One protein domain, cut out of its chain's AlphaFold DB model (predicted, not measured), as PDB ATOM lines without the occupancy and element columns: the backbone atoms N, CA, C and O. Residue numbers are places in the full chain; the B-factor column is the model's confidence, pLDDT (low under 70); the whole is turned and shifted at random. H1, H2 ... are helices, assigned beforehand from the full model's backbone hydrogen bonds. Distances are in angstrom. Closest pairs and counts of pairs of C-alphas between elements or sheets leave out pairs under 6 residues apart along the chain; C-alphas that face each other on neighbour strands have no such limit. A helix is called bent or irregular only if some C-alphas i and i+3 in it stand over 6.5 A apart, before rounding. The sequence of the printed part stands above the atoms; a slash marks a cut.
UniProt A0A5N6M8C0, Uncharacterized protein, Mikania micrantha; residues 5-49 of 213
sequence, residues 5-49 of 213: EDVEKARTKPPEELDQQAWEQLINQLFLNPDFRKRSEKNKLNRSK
ATOM      1  N   GLU A   5     -15.130  13.734  53.209       57.84
ATOM      2  CA  GLU A   5     -14.151  14.094  54.246       57.84
ATOM      3  C   GLU A   5     -13.501  15.473  54.005       57.84
ATOM      4  O   GLU A   5     -13.161  16.180  54.951       57.84
ATOM      5  N   ASP A   6     -13.392  15.912  52.748       72.62
ATOM      6  CA  ASP A   6     -12.879  17.236  52.392       72.62
ATOM      7  C   ASP A   6     -13.923  18.344  52.549       72.62
ATOM      8  O   ASP A   6     -13.557  19.515  52.516       72.62
ATOM      9  N   VAL A   7     -15.205  18.013  52.746       76.25
ATOM     10  CA  VAL A   7     -16.251  19.025  52.960       76.25
ATOM     11  C   VAL A   7     -16.070  19.697  54.313       76.25
ATOM     12  O   VAL A   7     -16.104  20.920  54.390       76.25
ATOM     13  N   GLU A   8     -15.786  18.922  55.358       81.00
ATOM     14  CA  GLU A   8     -15.501  19.474  56.685       81.00
ATOM     15  C   GLU A   8     -14.228  20.325  56.663       81.00
ATOM     16  O   GLU A   8     -14.192  21.424  57.211       81.00
ATOM     17  N   LYS A   9     -13.210  19.896  55.909       83.19
ATOM     18  CA  LYS A   9     -12.019  20.714  55.661       83.19
ATOM     19  C   LYS A   9     -12.342  21.990  54.876       83.19
ATOM     20  O   LYS A   9     -11.789  23.043  55.185       83.19
ATOM     21  N   ALA A  10     -13.230  21.923  53.886       83.00
ATOM     22  CA  ALA A  10     -13.645  23.079  53.096       83.00
ATOM     23  C   ALA A  10     -14.404  24.107  53.946       83.00
ATOM     24  O   ALA A  10     -14.161  25.301  53.792       83.00
ATOM     25  N   ARG A  11     -15.239  23.667  54.899       84.50
ATOM     26  CA  ARG A  11     -15.954  24.563  55.829       84.50
ATOM     27  C   ARG A  11     -15.015  25.472  56.616       84.50
ATOM     28  O   ARG A  11     -15.374  26.609  56.878       84.50
ATOM     29  N   THR A  12     -13.806  25.014  56.939       86.62
ATOM     30  CA  THR A  12     -12.821  25.798  57.715       86.62
ATOM     31  C   THR A  12     -12.110  26.903  56.927       86.62
ATOM     32  O   THR A  12     -11.258  27.593  57.482       86.62
ATOM     33  N   LYS A  13     -12.400  27.052  55.629       87.06
ATOM     34  CA  LYS A  13     -11.704  27.985  54.732       87.06
ATOM     35  C   LYS A  13     -12.682  28.871  53.953       87.06
ATOM     36  O   LYS A  13     -12.781  28.708  52.734       87.06
ATOM     37  N   PRO A  14     -13.417  29.769  54.628       88.56
ATOM     38  CA  PRO A  14     -14.238  30.752  53.933       88.56
ATOM     39  C   PRO A  14     -13.353  31.732  53.134       88.56
ATOM     40  O   PRO A  14     -12.257  32.075  53.589       88.56
ATOM     41  N   PRO A  15     -13.792  32.181  51.945       89.00
ATOM     42  CA  PRO A  15     -13.193  33.328  51.256       89.00
ATOM     43  C   PRO A  15     -13.290  34.608  52.096       89.00
ATOM     44  O   PRO A  15     -14.258  34.772  52.829       89.00
ATOM     45  N   GLU A  16     -12.341  35.538  51.949       89.44
ATOM     46  CA  GLU A  16     -12.290  36.785  52.745       89.44
ATOM     47  C   GLU A  16     -13.566  37.642  52.634       89.44
ATOM     48  O   GLU A  16     -13.922  38.358  53.564       89.44
ATOM     49  N   GLU A  17     -14.270  37.541  51.506       90.44
ATOM     50  CA  GLU A  17     -15.489  38.296  51.194       90.44
ATOM     51  C   GLU A  17     -16.772  37.664  51.761       90.44
ATOM     52  O   GLU A  17     -17.840  38.277  51.702       90.44
ATOM     53  N   LEU A  18     -16.699  36.433  52.275       89.38
ATOM     54  CA  LEU A  18     -17.852  35.683  52.765       89.38
ATOM     55  C   LEU A  18     -17.705  35.384  54.250       89.38
ATOM     56  O   LEU A  18     -16.691  34.860  54.706       89.38
ATOM     57  N   ASP A  19     -18.769  35.643  55.003       91.56
ATOM     58  CA  ASP A  19     -18.834  35.158  56.372       91.56
ATOM     59  C   ASP A  19     -18.962  33.621  56.420       91.56
ATOM     60  O   ASP A  19     -19.331  32.943  55.451       91.56
ATOM     61  N   GLN A  20     -18.643  33.063  57.587       89.81
ATOM     62  CA  GLN A  20     -18.641  31.620  57.818       89.81
ATOM     63  C   GLN A  20     -20.014  30.980  57.553       89.81
ATOM     64  O   GLN A  20     -20.092  29.862  57.042       89.81
ATOM     65  N   GLN A  21     -21.104  31.680  57.872       90.75
ATOM     66  CA  GLN A  21     -22.457  31.148  57.742       90.75
ATOM     67  C   GLN A  21     -22.879  31.071  56.270       90.75
ATOM     68  O   GLN A  21     -23.403  30.044  55.831       90.75
ATOM     69  N   ALA A  22     -22.617  32.122  55.496       90.81
ATOM     70  CA  ALA A  22     -22.841  32.169  54.059       90.81
ATOM     71  C   ALA A  22     -21.996  31.110  53.336       90.81
ATOM     72  O   ALA A  22     -22.499  30.397  52.463       90.81
ATOM     73  N   TRP A  23     -20.737  30.932  53.748       92.94
ATOM     74  CA  TRP A  23     -19.859  29.893  53.212       92.94
ATOM     75  C   TRP A  23     -20.386  28.475  53.475       92.94
ATOM     76  O   TRP A  23     -20.467  27.650  52.559       92.94
ATOM     77  N   GLU A  24     -20.823  28.186  54.701       89.62
ATOM     78  CA  GLU A  24     -21.410  26.890  55.050       89.62
ATOM     79  C   GLU A  24     -22.716  26.610  54.301       89.62
ATOM     80  O   GLU A  24     -22.955  25.476  53.870       89.62
ATOM     81  N   GLN A  25     -23.555  27.631  54.105       89.75
ATOM     82  CA  GLN A  25     -24.768  27.508  53.299       89.75
ATOM     83  C   GLN A  25     -24.446  27.169  51.841       89.75
ATOM     84  O   GLN A  25     -25.064  26.258  51.285       89.75
ATOM     85  N   LEU A  26     -23.448  27.822  51.241       89.88
ATOM     86  CA  LEU A  26     -22.993  27.515  49.882       89.88
ATOM     87  C   LEU A  26     -22.459  26.086  49.770       89.88
ATOM     88  O   LEU A  26     -22.846  25.356  48.856       89.88
ATOM     89  N   ILE A  27     -21.637  25.641  50.725       89.06
ATOM     90  CA  ILE A  27     -21.158  24.253  50.775       89.06
ATOM     91  C   ILE A  27     -22.334  23.270  50.816       89.06
ATOM     92  O   ILE A  27     -22.355  22.283  50.069       89.06
ATOM     93  N   ASN A  28     -23.326  23.542  51.667       87.31
ATOM     94  CA  ASN A  28     -24.507  22.698  51.796       87.31
ATOM     95  C   ASN A  28     -25.289  22.616  50.476       87.31
ATOM     96  O   ASN A  28     -25.650  21.520  50.039       87.31
ATOM     97  N   GLN A  29     -25.515  23.759  49.824       87.38
ATOM     98  CA  GLN A  29     -26.269  23.848  48.573       87.38
ATOM     99  C   GLN A  29     -25.544  23.193  47.390       87.38
ATOM    100  O   GLN A  29     -26.184  22.516  46.586       87.38
ATOM    101  N   LEU A  30     -24.226  23.364  47.287       85.38
ATOM    102  CA  LEU A  30     -23.449  22.904  46.134       85.38
ATOM    103  C   LEU A  30     -23.026  21.437  46.244       85.38
ATOM    104  O   LEU A  30     -23.105  20.710  45.255       85.38
ATOM    105  N   PHE A  31     -22.595  20.991  47.427       83.25
ATOM    106  CA  PHE A  31     -21.926  19.691  47.586       83.25
ATOM    107  C   PHE A  31     -22.698  18.688  48.440       83.25
ATOM    108  O   PHE A  31     -22.498  17.479  48.301       83.25
ATOM    109  N   LEU A  32     -23.585  19.154  49.324       84.44
ATOM    110  CA  LEU A  32     -24.339  18.275  50.225       84.44
ATOM    111  C   LEU A  32     -25.806  18.111  49.834       84.44
ATOM    112  O   LEU A  32     -26.467  17.248  50.415       84.44
ATOM    113  N   ASN A  33     -26.274  18.832  48.815       87.31
ATOM    114  CA  ASN A  33     -27.602  18.664  48.240       87.31
ATOM    115  C   ASN A  33     -27.837  17.191  47.815       87.31
ATOM    116  O   ASN A  33     -27.006  16.622  47.094       87.31
ATOM    117  N   PRO A  34     -28.957  16.558  48.225       88.50
ATOM    118  CA  PRO A  34     -29.287  15.178  47.864       88.50
ATOM    119  C   PRO A  34     -29.197  14.872  46.364       88.50
ATOM    120  O   PRO A  34     -28.723  13.797  45.987       88.50
ATOM    121  N   ASP A  35     -29.593  15.803  45.497       88.06
ATOM    122  CA  ASP A  35     -29.549  15.608  44.044       88.06
ATOM    123  C   ASP A  35     -28.126  15.662  43.497       88.06
ATOM    124  O   ASP A  35     -27.769  14.893  42.597       88.06
ATOM    125  N   PHE A  36     -27.280  16.528  44.063       86.62
ATOM    126  CA  PHE A  36     -25.853  16.536  43.757       86.62
ATOM    127  C   PHE A  36     -25.212  15.207  44.163       86.62
ATOM    128  O   PHE A  36     -24.535  14.584  43.344       86.62
ATOM    129  N   ARG A  37     -25.489  14.715  45.379       85.44
ATOM    130  CA  ARG A  37     -24.953  13.435  45.873       85.44
ATOM    131  C   ARG A  37     -25.365  12.264  44.988       85.44
ATOM    132  O   ARG A  37     -24.508  11.509  44.535       85.44
ATOM    133  N   LYS A  38     -26.660  12.147  44.666       90.00
ATOM    134  CA  LYS A  38     -27.175  11.107  43.757       90.00
ATOM    135  C   LYS A  38     -26.471  11.145  42.402       90.00
ATOM    136  O   LYS A  38     -26.061  10.107  41.881       90.00
ATOM    137  N   ARG A  39     -26.304  12.341  41.829       87.19
ATOM    138  CA  ARG A  39     -25.612  12.535  40.547       87.19
ATOM    139  C   ARG A  39     -24.132  12.176  40.639       87.19
ATOM    140  O   ARG A  39     -23.618  11.529  39.732       87.19
ATOM    141  N   SER A  40     -23.466  12.563  41.723       86.38
ATOM    142  CA  SER A  40     -22.057  12.260  41.983       86.38
ATOM    143  C   SER A  40     -21.819  10.752  42.093       86.38
ATOM    144  O   SER A  40     -20.970  10.220  41.377       86.38
ATOM    145  N   GLU A  41     -22.634  10.033  42.874       88.62
ATOM    146  CA  GLU A  41     -22.547   8.568  42.990       88.62
ATOM    147  C   GLU A  41     -22.845   7.872  41.657       88.62
ATOM    148  O   GLU A  41     -22.107   6.978  41.238       88.62
ATOM    149  N   LYS A  42     -23.861   8.334  40.916       88.56
ATOM    150  CA  LYS A  42     -24.138   7.824  39.564       88.56
ATOM    151  C   LYS A  42     -22.951   8.049  38.625       88.56
ATOM    152  O   LYS A  42     -22.578   7.144  37.883       88.56
ATOM    153  N   ASN A  43     -22.326   9.224  38.669       85.88
ATOM    154  CA  ASN A  43     -21.141   9.531  37.870       85.88
ATOM    155  C   ASN A  43     -19.940   8.667  38.270       85.88
ATOM    156  O   ASN A  43     -19.212   8.213  37.394       85.88
ATOM    157  N   LYS A  44     -19.753   8.391  39.564       86.12
ATOM    158  CA  LYS A  44     -18.713   7.488  40.073       86.12
ATOM    159  C   LYS A  44     -18.914   6.056  39.570       86.12
ATOM    160  O   LYS A  44     -17.980   5.479  39.022       86.12
ATOM    161  N   LEU A  45     -20.138   5.532  39.661       87.94
ATOM    162  CA  LEU A  45     -20.513   4.220  39.113       87.94
ATOM    163  C   LEU A  45     -20.397   4.162  37.583       87.94
ATOM    164  O   LEU A  45     -20.106   3.116  37.015       87.94
ATOM    165  N   ASN A  46     -20.646   5.270  36.887       85.00
ATOM    166  CA  ASN A  46     -20.446   5.335  35.442       85.00
ATOM    167  C   ASN A  46     -18.957   5.352  35.081       85.00
ATOM    168  O   ASN A  46     -18.561   4.671  34.138       85.00
ATOM    169  N   ARG A  47     -18.124   6.076  35.841       81.88
ATOM    170  CA  ARG A  47     -16.662   6.072  35.670       81.88
ATOM    171  C   ARG A  47     -16.063   4.695  35.924       81.88
ATOM    172  O   ARG A  47     -15.213   4.273  35.156       81.88
ATOM    173  N   SER A  48     -16.558   3.949  36.914       82.50
ATOM    174  CA  SER A  48     -16.080   2.581  37.168       82.50
ATOM    175  C   SER A  48     -16.413   1.588  36.046       82.50
ATOM    176  O   SER A  48     -15.876   0.489  36.035       82.50
ATOM    177  N   LYS A  49     -17.300   1.949  35.106       84.50
ATOM    178  CA  LYS A  49     -17.619   1.149  33.910       84.50
ATOM    179  C   LYS A  49     -16.766   1.523  32.695       84.50
ATOM    180  O   LYS A  49     -16.937   0.923  31.635       84.50
TER     181      LYS A  49
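AT A GLANCE: This is residues 5 to 49 of the 213 residues of an uncharacterized protein of Mikania micrantha (UniProt A0A5N6M8C0). Picture a short helical hairpin with one long free arm: H1 lies side by side with H2 and runs opposite ways to it, and after a one-residue turn H3 heads off as an arm that makes a wide corner with H2. H2 and H3 together make the longest axis; residues 33 to 39 and 41 to 49, most of them in H3, stick out from the hairpin with no other part of the printed stretch packed on them. The printed part has 45 residues, with three named helices in the order H1, H2, H3 and no named strand, and its class is all helix. It is loose, with a radius of gyration of the C-alphas of 13.0 A, and its C-alphas span 41 by 17 by 14 A along their three main axes, a length to which the arm H3 adds.

IN THESE COORDINATES: Begin at the first printed residue, Glu 5, whose C-alpha stands at (-14.151, 14.094, 54.246). From there H1 takes up residues 5 to 11, seven residues, and its first and last C-alphas are 10.7 A apart. H1 is neither bent nor irregular, but only just: C-alphas 5 and 8 are 6.1 A apart. Read on through the eight residues of the link, 12 to 19, until you come to Gln 20 with its C-alpha at (-18.641, 31.620, 57.818). Here H2 begins; it holds residues 20 to 32, thirteen residues, and measures 16.4 A from first to last C-alpha. H2 too is neither bent nor irregular, but only just: C-alphas 29 and 32 are 6.1 A apart. Pass Asn 33 and you enter H3, residues 34 to 47, the longest helix with 14 residues and 19.8 A from first to last C-alpha. Find its last C-alpha, that of Arg 47, at (-16.662, 6.072, 35.670); two more residues, Ser 48 and Lys 49, follow it.

HOW THE PARTS SIT: Start with H1 and H2, which form a helical hairpin. They touch, with 7 pairs of C-alphas within 8 A. Look at Arg 11 and Glu 24 for the closest C-alphas of the two, 6.0 A apart. The centres of H1 and H2 are 10.7 A apart. Their lines stand at a shallow tilt of 33 degrees, only just short of steep, and they run opposite ways. Now move on to H3, which is close to H2 but not clearly touching it, with 2 pairs of C-alphas within 8 A. The closest C-alphas of H2 and H3 are those of Phe 31 and Arg 37, 7.2 A apart, while the two centres are 18.9 A apart. H2 and H3 stand at a steep tilt of 48 degrees and run the same way. H1 and H3 are apart. Along the backbones of H2 and H3, each pair of O i and N i+4 is within hydrogen-bond range; in H1, 2 of 3 are.

THE WHOLE: The two C-alphas farthest apart in the domain are those of Glu 17 and Lys 49, at 41.0 A; look for the first in the link between H1 and H2 and the second at the end of the printed part. The C-alphas of the first and last printed residues, Glu 5 and Lys 49, are 24.4 A apart. The printed part runs from residue 5 to residue 49 with no cut. The link from H1 to H2 is short, the link from H2 to H3 is tight, and no link is long. Read the B-factor column for the model's confidence: the mean pLDDT of the printed part is 86.0, and one residue, Glu 5, is under 70. By element, the mean pLDDT is 77 in H1, 88 in H2 and 87 in H3.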